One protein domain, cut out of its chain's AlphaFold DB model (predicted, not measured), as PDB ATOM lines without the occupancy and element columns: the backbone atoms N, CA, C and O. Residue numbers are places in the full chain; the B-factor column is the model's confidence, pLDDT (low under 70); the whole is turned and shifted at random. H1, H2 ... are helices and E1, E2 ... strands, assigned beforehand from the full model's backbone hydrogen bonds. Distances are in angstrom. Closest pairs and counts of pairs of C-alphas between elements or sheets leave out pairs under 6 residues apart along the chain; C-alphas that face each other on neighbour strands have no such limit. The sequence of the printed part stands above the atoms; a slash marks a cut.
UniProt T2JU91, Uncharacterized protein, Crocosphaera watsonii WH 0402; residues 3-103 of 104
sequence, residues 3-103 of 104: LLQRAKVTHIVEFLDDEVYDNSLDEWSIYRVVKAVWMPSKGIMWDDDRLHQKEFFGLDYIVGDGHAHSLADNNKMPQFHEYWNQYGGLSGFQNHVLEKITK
ATOM      1  N   LEU A   3     -18.583  17.282 -21.108       90.12
ATOM      2  CA  LEU A   3     -17.611  17.775 -22.082       90.12
ATOM      3  C   LEU A   3     -18.310  18.192 -23.372       90.12
ATOM      4  O   LEU A   3     -19.063  17.410 -23.961       90.12
ATOM      5  N   LEU A   4     -18.017  19.410 -23.823       88.38
ATOM      6  CA  LEU A   4     -18.574  19.992 -25.035       88.38
ATOM      7  C   LEU A   4     -17.488  20.168 -26.097       88.38
ATOM      8  O   LEU A   4     -16.399  20.655 -25.810       88.38
ATOM      9  N   GLN A   5     -17.805  19.818 -27.341       86.44
ATOM     10  CA  GLN A   5     -16.974  20.117 -28.502       86.44
ATOM     11  C   GLN A   5     -17.878  20.447 -29.689       86.44
ATOM     12  O   GLN A   5     -18.812  19.704 -29.976       86.44
ATOM     13  N   ARG A   6     -17.623  21.570 -30.377       87.12
ATOM     14  CA  ARG A   6     -18.461  22.059 -31.496       87.12
ATOM     15  C   ARG A   6     -19.957  22.136 -31.133       87.12
ATOM     16  O   ARG A   6     -20.805  21.701 -31.905       87.12
ATOM     17  N   ALA A   7     -20.263  22.643 -29.935       88.38
ATOM     18  CA  ALA A   7     -21.617  22.697 -29.362       88.38
ATOM     19  C   ALA A   7     -22.325  21.332 -29.226       88.38
ATOM     20  O   ALA A   7     -23.541  21.280 -29.044       88.38
ATOM     21  N   LYS A   8     -21.585  20.218 -29.283       89.75
ATOM     22  CA  LYS A   8     -22.094  18.867 -29.030       89.75
ATOM     23  C   LYS A   8     -21.560  18.343 -27.701       89.75
ATOM     24  O   LYS A   8     -20.380  18.519 -27.394       89.75
ATOM     25  N   VAL A   9     -22.409  17.676 -26.926       91.12
ATOM     26  CA  VAL A   9     -21.984  16.927 -25.743       91.12
ATOM     27  C   VAL A   9     -21.335  15.630 -26.205       91.12
ATOM     28  O   VAL A   9     -21.971  14.797 -26.847       91.12
ATOM     29  N   THR A  10     -20.051  15.474 -25.895       91.38
ATOM     30  CA  THR A  10     -19.255  14.322 -26.345       91.38
ATOM     31  C   THR A  10     -19.109  13.266 -25.263       91.38
ATOM     32  O   THR A  10     -19.107  12.079 -25.565       91.38
ATOM     33  N   HIS A  11     -18.990  13.691 -24.004       92.38
ATOM     34  CA  HIS A  11     -18.787  12.792 -22.879       92.38
ATOM     35  C   HIS A  11     -19.447  13.347 -21.624       92.38
ATOM     36  O   HIS A  11     -19.468  14.560 -21.386       92.38
ATOM     37  N   ILE A  12     -19.894  12.432 -20.775       93.38
ATOM     38  CA  ILE A  12     -20.101  12.697 -19.357       93.38
ATOM     39  C   ILE A  12     -19.023  11.923 -18.623       93.38
ATOM     40  O   ILE A  12     -18.824  10.728 -18.861       93.38
ATOM     41  N   VAL A  13     -18.310  12.620 -17.747       91.75
ATOM     42  CA  VAL A  13     -17.156  12.066 -17.050       91.75
ATOM     43  C   VAL A  13     -17.262  12.237 -15.541       91.75
ATOM     44  O   VAL A  13     -17.792  13.233 -15.038       91.75
ATOM     45  N   GLU A  14     -16.725  11.258 -14.833       90.31
ATOM     46  CA  GLU A  14     -16.454  11.263 -13.401       90.31
ATOM     47  C   GLU A  14     -14.979  11.628 -13.189       90.31
ATOM     48  O   GLU A  14     -14.109  11.139 -13.914       90.31
ATOM     49  N   PHE A  15     -14.688  12.516 -12.234       85.12
ATOM     50  CA  PHE A  15     -13.304  12.804 -11.858       85.12
ATOM     51  C   PHE A  15     -12.739  11.608 -11.096       85.12
ATOM     52  O   PHE A  15     -13.367  11.139 -10.152       85.12
ATOM     53  N   LEU A  16     -11.578  11.112 -11.525       83.06
ATOM     54  CA  LEU A  16     -10.841  10.079 -10.790       83.06
ATOM     55  C   LEU A  16      -9.816  10.685  -9.832       83.06
ATOM     56  O   LEU A  16      -9.360  10.002  -8.921       83.06
ATOM     57  N   ASP A  17      -9.471  11.947 -10.067       77.94
ATOM     58  CA  ASP A  17      -8.496  12.712  -9.313       77.94
ATOM     59  C   ASP A  17      -8.862  14.207  -9.361       77.94
ATOM     60  O   ASP A  17      -9.460  14.679 -10.343       77.94
ATOM     61  N   ASP A  18      -8.542  14.930  -8.292       67.81
ATOM     62  CA  ASP A  18      -8.683  16.377  -8.157       67.81
ATOM     63  C   ASP A  18      -7.349  17.131  -8.294       67.81
ATOM     64  O   ASP A  18      -7.364  18.365  -8.395       67.81
ATOM     65  N   GLU A  19      -6.223  16.417  -8.413       66.81
ATOM     66  CA  GLU A  19      -4.921  17.015  -8.692       66.81
ATOM     67  C   GLU A  19      -4.830  17.554 -10.130       66.81
ATOM     68  O   GLU A  19      -5.155  16.899 -11.127       66.81
ATOM     69  N   VAL A  20      -4.375  18.805 -10.237       63.19
ATOM     70  CA  VAL A  20      -3.977  19.414 -11.508       63.19
ATOM     71  C   VAL A  20      -2.487  19.160 -11.671       63.19
ATOM     72  O   VAL A  20      -1.677  19.795 -10.998       63.19
ATOM     73  N   TYR A  21      -2.136  18.224 -12.547       63.81
ATOM     74  CA  TYR A  21      -0.745  17.851 -12.787       63.81
ATOM     75  C   TYR A  21       0.035  19.009 -13.428       63.81
ATOM     76  O   TYR A  21      -0.436  19.643 -14.379       63.81
ATOM     77  N   ASP A  22       1.224  19.294 -12.890       57.66
ATOM     78  CA  ASP A  22       2.141  20.287 -13.450       57.66
ATOM     79  C   ASP A  22       2.779  19.740 -14.734       57.66
ATOM     80  O   ASP A  22       3.456  18.712 -14.727       57.66
ATOM     81  N   ASN A  23       2.544  20.427 -15.851       60.44
ATOM     82  CA  ASN A  23       2.899  19.972 -17.196       60.44
ATOM     83  C   ASN A  23       4.123  20.728 -17.731       60.44
ATOM     84  O   ASN A  23       4.086  21.299 -18.819       60.44
ATOM     85  N   SER A  24       5.216  20.740 -16.965       61.03
ATOM     86  CA  SER A  24       6.487  21.374 -17.356       61.03
ATOM     87  C   SER A  24       7.308  20.575 -18.388       61.03
ATOM     88  O   SER A  24       8.428  20.971 -18.710       61.03
ATOM     89  N   LEU A  25       6.774  19.469 -18.924       55.22
ATOM     90  CA  LEU A  25       7.433  18.611 -19.913       55.22
ATOM     91  C   LEU A  25       6.512  18.368 -21.124       55.22
ATOM     92  O   LEU A  25       5.374  17.924 -20.992       55.22
ATOM     93  N   ASP A  26       7.046  18.672 -22.303       56.38
ATOM     94  CA  ASP A  26       6.371  19.047 -23.556       56.38
ATOM     95  C   ASP A  26       5.503  18.001 -24.288       56.38
ATOM     96  O   ASP A  26       5.119  18.257 -25.426       56.38
ATOM     97  N   GLU A  27       5.152  16.840 -23.728       48.59
ATOM     98  CA  GLU A  27       4.523  15.802 -24.572       48.59
ATOM     99  C   GLU A  27       3.027  15.568 -24.370       48.59
ATOM    100  O   GLU A  27       2.339  15.304 -25.354       48.59
ATOM    101  N   TRP A  28       2.466  15.724 -23.172       51.16
ATOM    102  CA  TRP A  28       1.023  15.540 -22.986       51.16
ATOM    103  C   TRP A  28       0.547  16.423 -21.843       51.16
ATOM    104  O   TRP A  28       0.712  16.068 -20.680       51.16
ATOM    105  N   SER A  29      -0.042  17.578 -22.164       53.00
ATOM    106  CA  SER A  29      -0.669  18.482 -21.194       53.00
ATOM    107  C   SER A  29      -1.924  17.833 -20.586       53.00
ATOM    108  O   SER A  29      -3.059  18.214 -20.878       53.00
ATOM    109  N   ILE A  30      -1.740  16.779 -19.792       58.78
ATOM    110  CA  ILE A  30      -2.807  16.058 -19.106       58.78
ATOM    111  C   ILE A  30      -3.131  16.874 -17.867       58.78
ATOM    112  O   ILE A  30      -2.410  16.857 -16.879       58.78
ATOM    113  N   TYR A  31      -4.210  17.643 -17.936       64.19
ATOM    114  CA  TYR A  31      -4.601  18.497 -16.818       64.19
ATOM    115  C   TYR A  31      -5.337  17.732 -15.719       64.19
ATOM    116  O   TYR A  31      -5.259  18.145 -14.567       64.19
ATOM    117  N   ARG A  32      -6.084  16.667 -16.061       72.06
ATOM    118  CA  ARG A  32      -6.898  15.863 -15.128       72.06
ATOM    119  C   ARG A  32      -7.143  14.455 -15.656       72.06
ATOM    120  O   ARG A  32      -7.361  14.276 -16.856       72.06
ATOM    121  N   VAL A  33      -7.216  13.483 -14.749       81.06
ATOM    122  CA  VAL A  33      -7.633  12.111 -15.060       81.06
ATOM    123  C   VAL A  33      -9.125  11.951 -14.767       81.06
ATOM    124  O   VAL A  33      -9.615  12.253 -13.678       81.06
ATOM    125  N   VAL A  34      -9.872  11.481 -15.766       85.50
ATOM    126  CA  VAL A  34     -11.323  11.296 -15.678       85.50
ATOM    127  C   VAL A  34     -11.735   9.951 -16.258       85.50
ATOM    128  O   VAL A  34     -11.087   9.414 -17.156       85.50
ATOM    129  N   LYS A  35     -12.856   9.421 -15.776       90.38
ATOM    130  CA  LYS A  35     -13.509   8.230 -16.311       90.38
ATOM    131  C   LYS A  35     -14.733   8.643 -17.107       90.38
ATOM    132  O   LYS A  35     -15.616   9.313 -16.576       90.38
ATOM    133  N   ALA A  36     -14.827   8.213 -18.362       92.38
ATOM    134  CA  ALA A  36     -16.066   8.352 -19.117       92.38
ATOM    135  C   ALA A  36     -17.138   7.444 -18.499       92.38
ATOM    136  O   ALA A  36     -16.992   6.222 -18.480       92.38
ATOM    137  N   VAL A  37     -18.205   8.051 -17.980       93.56
ATOM    138  CA  VAL A  37     -19.394   7.325 -17.503       93.56
ATOM    139  C   VAL A  37     -20.440   7.198 -18.604       93.56
ATOM    140  O   VAL A  37     -21.262   6.288 -18.574       93.56
ATOM    141  N   TRP A  38     -20.377   8.079 -19.603       93.94
ATOM    142  CA  TRP A  38     -21.161   7.978 -20.823       93.94
ATOM    143  C   TRP A  38     -20.441   8.650 -21.994       93.94
ATOM    144  O   TRP A  38     -19.797   9.691 -21.832       93.94
ATOM    145  N   MET A  39     -20.598   8.060 -23.175       91.62
ATOM    146  CA  MET A  39     -20.251   8.637 -24.471       91.62
ATOM    147  C   MET A  39     -21.204   8.072 -25.540       91.62
ATOM    148  O   MET A  39     -21.697   6.952 -25.363       91.62
ATOM    149  N   PRO A  40     -21.459   8.791 -26.646       87.00
ATOM    150  CA  PRO A  40     -22.258   8.282 -27.756       87.00
ATOM    151  C   PRO A  40     -21.711   6.957 -28.304       87.00
ATOM    152  O   PRO A  40     -20.498   6.728 -28.331       87.00
ATOM    153  N   SER A  41     -22.606   6.082 -28.769       82.19
ATOM    154  CA  SER A  41     -22.219   4.804 -29.366       82.19
ATOM    155  C   SER A  41     -21.418   5.001 -30.660       82.19
ATOM    156  O   SER A  41     -21.531   6.003 -31.372       82.19
ATOM    157  N   LYS A  42     -20.553   4.027 -30.960       71.44
ATOM    158  CA  LYS A  42     -19.631   4.081 -32.098       71.44
ATOM    159  C   LYS A  42     -20.426   4.217 -33.405       71.44
ATOM    160  O   LYS A  42     -21.149   3.299 -33.776       71.44
ATOM    161  N   GLY A  43     -20.275   5.348 -34.094       67.50
ATOM    162  CA  GLY A  43     -21.005   5.660 -35.331       67.50
ATOM    163  C   GLY A  43     -21.945   6.863 -35.231       67.50
ATOM    164  O   GLY A  43     -22.351   7.376 -36.271       67.50
ATOM    165  N   ILE A  44     -22.238   7.365 -34.024       63.75
ATOM    166  CA  ILE A  44     -22.907   8.660 -33.851       63.75
ATOM    167  C   ILE A  44     -21.908   9.766 -34.232       63.75
ATOM    168  O   ILE A  44     -20.878   9.951 -33.583       63.75
ATOM    169  N   MET A  45     -22.182  10.426 -35.359       66.44
ATOM    170  CA  MET A  45     -21.328  11.438 -35.988       66.44
ATOM    171  C   MET A  45     -21.594  12.846 -35.433       66.44
ATOM    172  O   MET A  45     -22.594  13.094 -34.762       66.44
ATOM    173  N   TRP A  46     -20.719  13.793 -35.788       72.38
ATOM    174  CA  TRP A  46     -20.858  15.231 -35.502       72.38
ATOM    175  C   TRP A  46     -22.179  15.852 -35.985       72.38
ATOM    176  O   TRP A  46     -22.573  16.897 -35.472       72.38
ATOM    177  N   ASP A  47     -22.862  15.198 -36.923       81.62
ATOM    178  CA  ASP A  47     -24.107  15.668 -37.529       81.62
ATOM    179  C   ASP A  47     -25.362  15.253 -36.737       81.62
ATOM    180  O   ASP A  47     -26.473  15.615 -37.114       81.62
ATOM    181  N   ASP A  48     -25.223  14.509 -35.632       87.50
ATOM    182  CA  ASP A  48     -26.373  14.154 -34.799       87.50
ATOM    183  C   ASP A  48     -26.818  15.349 -33.938       87.50
ATOM    184  O   ASP A  48     -26.138  15.794 -33.003       87.50
ATOM    185  N   ASP A  49     -27.988  15.895 -34.250       87.69
ATOM    186  CA  ASP A  49     -28.580  17.011 -33.513       87.69
ATOM    187  C   ASP A  49     -29.058  16.645 -32.113       87.69
ATOM    188  O   ASP A  49     -29.116  17.524 -31.252       87.69
ATOM    189  N   ARG A  50     -29.261  15.355 -31.823       90.56
ATOM    190  CA  ARG A  50     -29.573  14.886 -30.466       90.56
ATOM    191  C   ARG A  50     -28.416  15.126 -29.496       90.56
ATOM    192  O   ARG A  50     -28.658  15.184 -28.292       90.56
ATOM    193  N   LEU A  51     -27.191  15.273 -30.011       91.38
ATOM    194  CA  LEU A  51     -25.997  15.591 -29.227       91.38
ATOM    195  C   LEU A  51     -25.805  17.089 -28.982       91.38
ATOM    196  O   LEU A  51     -24.892  17.460 -28.248       91.38
ATOM    197  N   HIS A  52     -26.608  17.965 -29.592       92.19
ATOM    198  CA  HIS A  52     -26.445  19.405 -29.416       92.19
ATOM    199  C   HIS A  52     -26.610  19.806 -27.946       92.19
ATOM    200  O   HIS A  52     -27.492  19.307 -27.253       92.19
ATOM    201  N   GLN A  53     -25.787  20.738 -27.468       90.50
ATOM    202  CA  GLN A  53     -25.778  21.182 -26.071       90.50
ATOM    203  C   GLN A  53     -27.165  21.609 -25.580       90.50
ATOM    204  O   GLN A  53     -27.542  21.281 -24.460       90.50
ATOM    205  N   LYS A  54     -27.969  22.235 -26.448       92.62
ATOM    206  CA  LYS A  54     -29.354  22.628 -26.142       92.62
ATOM    207  C   LYS A  54     -30.221  21.463 -25.664       92.62
ATOM    208  O   LYS A  54     -31.067  21.638 -24.801       92.62
ATOM    209  N   GLU A  55     -29.983  20.265 -26.186       92.81
ATOM    210  CA  GLU A  55     -30.752  19.074 -25.843       92.81
ATOM    211  C   GLU A  55     -30.424  18.565 -24.438       92.81
ATOM    212  O   GLU A  55     -31.275  17.995 -23.757       92.81
ATOM    213  N   PHE A  56     -29.180  18.767 -24.003       93.00
ATOM    214  CA  PHE A  56     -28.710  18.378 -22.680       93.00
ATOM    215  C   PHE A  56     -29.021  19.450 -21.649       93.00
ATOM    216  O   PHE A  56     -29.437  19.127 -20.547       93.00
ATOM    217  N   PHE A  57     -28.833  20.718 -21.998       92.44
ATOM    218  CA  PHE A  57     -28.970  21.834 -21.072       92.44
ATOM    219  C   PHE A  57     -30.355  22.481 -21.060       92.44
ATOM    220  O   PHE A  57     -30.646  23.223 -20.127       92.44
ATOM    221  N   GLY A  58     -31.208  22.208 -22.051       91.69
ATOM    222  CA  GLY A  58     -32.547  22.797 -22.186       91.69
ATOM    223  C   GLY A  58     -32.560  24.241 -22.709       91.69
ATOM    224  O   GLY A  58     -33.627  24.828 -22.851       91.69
ATOM    225  N   LEU A  59     -31.386  24.820 -22.983       88.94
ATOM    226  CA  LEU A  59     -31.190  26.200 -23.435       88.94
ATOM    227  C   LEU A  59     -30.045  26.272 -24.457       88.94
ATOM    228  O   LEU A  59     -29.088  25.501 -24.390       88.94
ATOM    229  N   ASP A  60     -30.142  27.208 -25.403       80.44
ATOM    230  CA  ASP A  60     -29.251  27.274 -26.571       80.44
ATOM    231  C   ASP A  60     -27.815  27.728 -26.259       80.44
ATOM    232  O   ASP A  60     -26.878  27.319 -26.955       80.44
ATOM    233  N   TYR A  61     -27.618  28.538 -25.216       70.69
ATOM    234  CA  TYR A  61     -26.309  29.081 -24.860       70.69
ATOM    235  C   TYR A  61     -25.863  28.638 -23.470       70.69
ATOM    236  O   TYR A  61     -26.453  28.999 -22.456       70.69
ATOM    237  N   ILE A  62     -24.771  27.880 -23.437       69.94
ATOM    238  CA  ILE A  62     -24.087  27.461 -22.220       69.94
ATOM    239  C   ILE A  62     -22.590  27.625 -22.509       69.94
ATOM    240  O   ILE A  62     -21.917  26.664 -22.842       69.94
ATOM    241  N   VAL A  63     -22.108  28.872 -22.464       70.25
ATOM    242  CA  VAL A  63     -20.681  29.278 -22.426       70.25
ATOM    243  C   VAL A  63     -19.734  28.682 -23.490       70.25
ATOM    244  O   VAL A  63     -19.347  27.521 -23.462       70.25
ATOM    245  N   GLY A  64     -19.274  29.538 -24.410       69.62
ATOM    246  CA  GLY A  64     -18.312  29.196 -25.472       69.62
ATOM    247  C   GLY A  64     -16.861  29.613 -25.200       69.62
ATOM    248  O   GLY A  64     -16.102  29.786 -26.148       69.62
ATOM    249  N   ASP A  65     -16.482  29.836 -23.940       80.38
ATOM    250  CA  ASP A  65     -15.174  30.399 -23.559       80.38
ATOM    251  C   ASP A  65     -14.062  29.348 -23.372       80.38
ATOM    252  O   ASP A  65     -12.904  29.699 -23.161       80.38
ATOM    253  N   GLY A  66     -14.396  28.058 -23.472       72.06
ATOM    254  CA  GLY A  66     -13.446  26.957 -23.288       72.06
ATOM    255  C   GLY A  66     -13.039  26.718 -21.830       72.06
ATOM    256  O   GLY A  66     -12.176  25.879 -21.574       72.06
ATOM    257  N   HIS A  67     -13.653  27.417 -20.873       80.12
ATOM    258  CA  HIS A  67     -13.394  27.237 -19.451       80.12
ATOM    259  C   HIS A  67     -14.328  26.199 -18.824       80.12
ATOM    260  O   HIS A  67     -15.419  25.905 -19.314       80.12
ATOM    261  N   ALA A  68     -13.895  25.629 -17.699       82.06
ATOM    262  CA  ALA A  68     -14.744  24.772 -16.883       82.06
ATOM    263  C   ALA A  68     -15.654  25.628 -15.992       82.06
ATOM    264  O   ALA A  68     -15.180  26.468 -15.224       82.06
ATOM    265  N   HIS A  69     -16.959  25.365 -16.046       86.06
ATOM    266  CA  HIS A  69     -17.967  26.090 -15.272       86.06
ATOM    267  C   HIS A  69     -18.597  25.191 -14.214       86.06
ATOM    268  O   HIS A  69     -18.982  24.054 -14.486       86.06
ATOM    269  N   SER A  70     -18.715  25.710 -12.991       89.31
ATOM    270  CA  SER A  70     -19.432  25.017 -11.920       89.31
ATOM    271  C   SER A  70     -20.926  25.297 -12.043       89.31
ATOM    272  O   SER A  70     -21.345  26.444 -11.918       89.31
ATOM    273  N   LEU A  71     -21.721  24.245 -12.245       90.25
ATOM    274  CA  LEU A  71     -23.188  24.317 -12.216       90.25
ATOM    275  C   LEU A  71     -23.751  24.351 -10.789       90.25
ATOM    276  O   LEU A  71     -24.923  24.643 -10.607       90.25
ATOM    277  N   ALA A  72     -22.939  24.019  -9.780       89.88
ATOM    278  CA  ALA A  72     -23.345  24.045  -8.374       89.88
ATOM    279  C   ALA A  72     -23.118  25.418  -7.715       89.88
ATOM    280  O   ALA A  72     -23.640  25.681  -6.636       89.88
ATOM    281  N   ASP A  73     -22.317  26.282  -8.342       90.88
ATOM    282  CA  ASP A  73     -22.051  27.634  -7.855       90.88
ATOM    283  C   ASP A  73     -23.132  28.591  -8.370       90.88
ATOM    284  O   ASP A  73     -23.187  28.885  -9.564       90.88
ATOM    285  N   ASN A  74     -23.982  29.086  -7.467       85.06
ATOM    286  CA  ASN A  74     -25.094  29.989  -7.789       85.06
ATOM    287  C   ASN A  74     -24.647  31.353  -8.343       85.06
ATOM    288  O   ASN A  74     -25.452  32.056  -8.948       85.06
ATOM    289  N   ASN A  75     -23.381  31.739  -8.146       87.44
ATOM    290  CA  ASN A  75     -22.840  32.995  -8.673       87.44
ATOM    291  C   ASN A  75     -22.275  32.849 -10.093       87.44
ATOM    292  O   ASN A  75     -21.867  33.836 -10.707       87.44
ATOM    293  N   LYS A  76     -22.224  31.624 -10.620       86.81
ATOM    294  CA  LYS A  76     -21.813  31.319 -11.992       86.81
ATOM    295  C   LYS A  76     -23.019  30.838 -12.774       86.81
ATOM    296  O   LYS A  76     -23.989  30.386 -12.188       86.81
ATOM    297  N   MET A  77     -22.951  30.893 -14.103       89.12
ATOM    298  CA  MET A  77     -23.972  30.281 -14.963       89.12
ATOM    299  C   MET A  77     -25.411  30.785 -14.697       89.12
ATOM    300  O   MET A  77     -26.321  29.975 -14.517       89.12
ATOM    301  N   PRO A  78     -25.667  32.108 -14.685       90.19
ATOM    302  CA  PRO A  78     -26.963  32.655 -14.270       90.19
ATOM    303  C   PRO A  78     -28.140  32.120 -15.098       90.19
ATOM    304  O   PRO A  78     -29.169  31.774 -14.533       90.19
ATOM    305  N   GLN A  79     -27.963  31.957 -16.413       90.62
ATOM    306  CA  GLN A  79     -28.998  31.412 -17.303       90.62
ATOM    307  C   GLN A  79     -29.354  29.954 -16.978       90.62
ATOM    308  O   GLN A  79     -30.514  29.560 -17.081       90.62
ATOM    309  N   PHE A  80     -28.369  29.151 -16.560       93.06
ATOM    310  CA  PHE A  80     -28.614  27.775 -16.130       93.06
ATOM    311  C   PHE A  80     -29.481  27.756 -14.873       93.06
ATOM    312  O   PHE A  80     -30.471  27.032 -14.831       93.06
ATOM    313  N   HIS A  81     -29.127  28.565 -13.871       93.25
ATOM    314  CA  HIS A  81     -29.862  28.618 -12.609       93.25
ATOM    315  C   HIS A  81     -31.258  29.201 -12.783       93.25
ATOM    316  O   HIS A  81     -32.209  28.642 -12.252       93.25
ATOM    317  N   GLU A  82     -31.404  30.274 -13.561       92.56
ATOM    318  CA  GLU A  82     -32.708  30.857 -13.889       92.56
ATOM    319  C   GLU A  82     -33.649  29.808 -14.490       92.56
ATOM    320  O   GLU A  82     -34.789  29.668 -14.048       92.56
ATOM    321  N   TYR A  83     -33.151  29.010 -15.436       93.31
ATOM    322  CA  TYR A  83     -33.955  27.977 -16.068       93.31
ATOM    323  C   TYR A  83     -34.192  26.761 -15.172       93.31
ATOM    324  O   TYR A  83     -35.331  26.331 -15.036       93.31
ATOM    325  N   TRP A  84     -33.156  26.169 -14.572       95.19
ATOM    326  CA  TRP A  84     -33.291  24.888 -13.875       95.19
ATOM    327  C   TRP A  84     -33.840  25.015 -12.459       95.19
ATOM    328  O   TRP A  84     -34.441  24.057 -11.978       95.19
ATOM    329  N   ASN A  85     -33.740  26.173 -11.797       94.88
ATOM    330  CA  ASN A  85     -34.293  26.338 -10.448       94.88
ATOM    331  C   ASN A  85     -35.812  26.120 -10.399       94.88
ATOM    332  O   ASN A  85     -36.305  25.564  -9.420       94.88
ATOM    333  N   GLN A  86     -36.546  26.447 -11.468       94.94
ATOM    334  CA  GLN A  86     -37.986  26.156 -11.549       94.94
ATOM    335  C   GLN A  86     -38.301  24.657 -11.750       94.94
ATOM    336  O   GLN A  86     -39.441  24.237 -11.571       94.94
ATOM    337  N   TYR A  87     -37.292  23.844 -12.084       95.81
ATOM    338  CA  TYR A  87     -37.392  22.403 -12.340       95.81
ATOM    339  C   TYR A  87     -36.611  21.558 -11.317       95.81
ATOM    340  O   TYR A  87     -36.261  20.414 -11.594       95.81
ATOM    341  N   GLY A  88     -36.324  22.098 -10.127       95.62
ATOM    342  CA  GLY A  88     -35.591  21.377  -9.075       95.62
ATOM    343  C   GLY A  88     -34.067  21.559  -9.113       95.62
ATOM    344  O   GLY A  88     -33.335  20.761  -8.525       95.62
ATOM    345  N   GLY A  89     -33.585  22.598  -9.796       94.75
ATOM    346  CA  GLY A  89     -32.188  23.026  -9.823       94.75
ATOM    347  C   GLY A  89     -31.252  21.981 -10.425       94.75
ATOM    348  O   GLY A  89     -31.593  21.278 -11.379       94.75
ATOM    349  N   LEU A  90     -30.061  21.856  -9.833       94.38
ATOM    350  CA  LEU A  90     -29.033  20.907 -10.266       94.38
ATOM    351  C   LEU A  90     -29.543  19.457 -10.313       94.38
ATOM    352  O   LEU A  90     -29.227  18.737 -11.257       94.38
ATOM    353  N   SER A  91     -30.353  19.036  -9.338       95.75
ATOM    354  CA  SER A  91     -30.922  17.682  -9.308       95.75
ATOM    355  C   SER A  91     -31.900  17.450 -10.461       95.75
ATOM    356  O   SER A  91     -31.874  16.396 -11.094       95.75
ATOM    357  N   GLY A  92     -32.734  18.448 -10.775       96.56
ATOM    358  CA  GLY A  92     -33.627  18.411 -11.936       96.56
ATOM    359  C   GLY A  92     -32.860  18.254 -13.247       96.56
ATOM    360  O   GLY A  92     -33.169  17.379 -14.056       96.56
ATOM    361  N   PHE A  93     -31.791  19.033 -13.403       95.56
ATOM    362  CA  PHE A  93     -30.894  18.936 -14.549       95.56
ATOM    363  C   PHE A  93     -30.222  17.558 -14.664       95.56
ATOM    364  O   PHE A  93     -30.185  16.973 -15.745       95.56
ATOM    365  N   GLN A  94     -29.711  17.006 -13.560       94.69
ATOM    366  CA  GLN A  94     -29.079  15.681 -13.550       94.69
ATOM    367  C   GLN A  94     -30.044  14.580 -14.010       94.69
ATOM    368  O   GLN A  94     -29.654  13.721 -14.804       94.69
ATOM    369  N   ASN A  95     -31.305  14.638 -13.570       96.38
ATOM    370  CA  ASN A  95     -32.343  13.707 -14.015       96.38
ATOM    371  C   ASN A  95     -32.629  13.851 -15.515       96.38
ATOM    372  O   ASN A  95     -32.669  12.850 -16.229       96.38
ATOM    373  N   HIS A  96     -32.750  15.084 -16.015       95.81
ATOM    374  CA  HIS A  96     -32.940  15.349 -17.446       95.81
ATOM    375  C   HIS A  96     -31.794  14.793 -18.299       95.81
ATOM    376  O   HIS A  96     -32.026  14.133 -19.312       95.81
ATOM    377  N   VAL A  97     -30.547  14.995 -17.870       94.62
ATOM    378  CA  VAL A  97     -29.375  14.439 -18.558       94.62
ATOM    379  C   VAL A  97     -29.420  12.910 -18.568       94.62
ATOM    380  O   VAL A  97     -29.186  12.316 -19.619       94.62
ATOM    381  N   LEU A  98     -29.762  12.272 -17.442       94.50
ATOM    382  CA  LEU A  98     -29.902  10.814 -17.351       94.50
ATOM    383  C   LEU A  98     -30.973  10.281 -18.320       94.50
ATOM    384  O   LEU A  98     -30.756   9.293 -19.028       94.50
ATOM    385  N   GLU A  99     -32.117  10.955 -18.404       94.50
ATOM    386  CA  GLU A  99     -33.154  10.621 -19.378       94.50
ATOM    387  C   GLU A  99     -32.693  10.815 -20.824       94.50
ATOM    388  O   GLU A  99     -33.075  10.045 -21.704       94.50
ATOM    389  N   LYS A 100     -31.888  11.845 -21.100       91.94
ATOM    390  CA  LYS A 100     -31.402  12.109 -22.455       91.94
ATOM    391  C   LYS A 100     -30.439  11.020 -22.913       91.94
ATOM    392  O   LYS A 100     -30.616  10.478 -24.001       91.94
ATOM    393  N   ILE A 101     -29.459  10.666 -22.083       91.69
ATOM    394  CA  ILE A 101     -28.425   9.688 -22.450       91.69
ATOM    395  C   ILE A 101     -28.946   8.257 -22.577       91.69
ATOM    396  O   ILE A 101     -28.337   7.454 -23.274       91.69
ATOM    397  N   THR A 102     -30.070   7.936 -21.932       90.25
ATOM    398  CA  THR A 102     -30.739   6.629 -22.063       90.25
ATOM    399  C   THR A 102     -31.584   6.515 -23.334       90.25
ATOM    400  O   THR A 102     -31.938   5.407 -23.729       90.25
ATOM    401  N   LYS A 103     -31.902   7.644 -23.984       86.25
ATOM    402  CA  LYS A 103     -32.697   7.727 -25.225       86.25
ATOM    403  C   LYS A 103     -31.843   7.920 -26.488       86.25
ATOM    404  O   LYS A 103     -32.400   7.935 -27.589       86.25
TER     405      LYS A 103
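Overview. This is residues 3 to 103 of the 104 residues of an uncharacterized protein of Crocosphaera watsonii WH 0402 (UniProt T2JU91). A small antiparallel sheet, E1 E2 E3, sits in the middle of the long axis, with a group of helices at one end and a long loop, residues 16 to 33, reaching out at the other. H1 packs over E2, H3 runs beside H1 and just brushes the sheet, and H2 makes a corner with the beginning of H3, away from the sheet. The printed part has 101 residues, with three named strands followed by three named helices, E1 E2 E3 H1 H2 H3; the class is mixed, helices and strands, and under half of the residues are in named elements. It is only just compact, close to loose, with a radius of gyration of the C-alphas of 15.1 A and spans of 46 by 38 by 23 A.

Arrangement. E1, residues 3 to 5, and E2, residues 8 to 15, form a hairpin, antiparallel at 152 degrees, with N 3 and O 11 at 2.9 A. E2 and E3, residues 34 to 38, form a second hairpin, antiparallel at 127 degrees, with N 14 and O 35 at 2.8 A. The three strands are a meander, each the antiparallel neighbour of the one before. The pairing is staggered: E2 pairs with E1 over residues 8 to 11 and with E3 over residues 12 to 15. H1, residues 53 to 57, is on the sheet and over E2, at a height over the sheet of 8.5 A from a local plane of 6 C-alphas, only just enough; the closest C-alphas of H1 and E2 are those of Gln 53 and Lys 8, 5.3 A apart. H3, residues 89 to 102, touches H1, the closest C-alphas being those of Val 97 and Phe 56, 5.7 A apart. H3 only grazes the sheet, with residues 97 to 102. H2, residues 78 to 85, is not on the sheet. H2 and H3 touch only at the corner by their link, about perpendicular at 81 degrees, H3 with residues 89 to 93 alone; the closest C-alphas, of Trp 84 and Phe 93, are 6.5 A apart. In H1, H2 and H3 every O i to N i+4 pair is within hydrogen-bond range.

Along the chain. E1 begins at C-alpha 3, (-17.611, 17.775, -22.082), and is 6.9 A long. E2 is 20.2 A long and E3 11.6 A. H1 measures 6.0 A and H2 10.4 A. H3, 20.5 A long, ends at C-alpha 102, (-30.739, 6.629, -22.063).

Size, cuts and confidence. The two C-alphas farthest apart, of Leu 25 and Gln 86, are 46.8 A apart. The printed part has no cut. The links E2 to E3, E3 to H1 and H1 to H2 are long. The mean pLDDT of the printed part is 83.6; residues 18 to 31, 43 to 45, 62 and 64 are under 70.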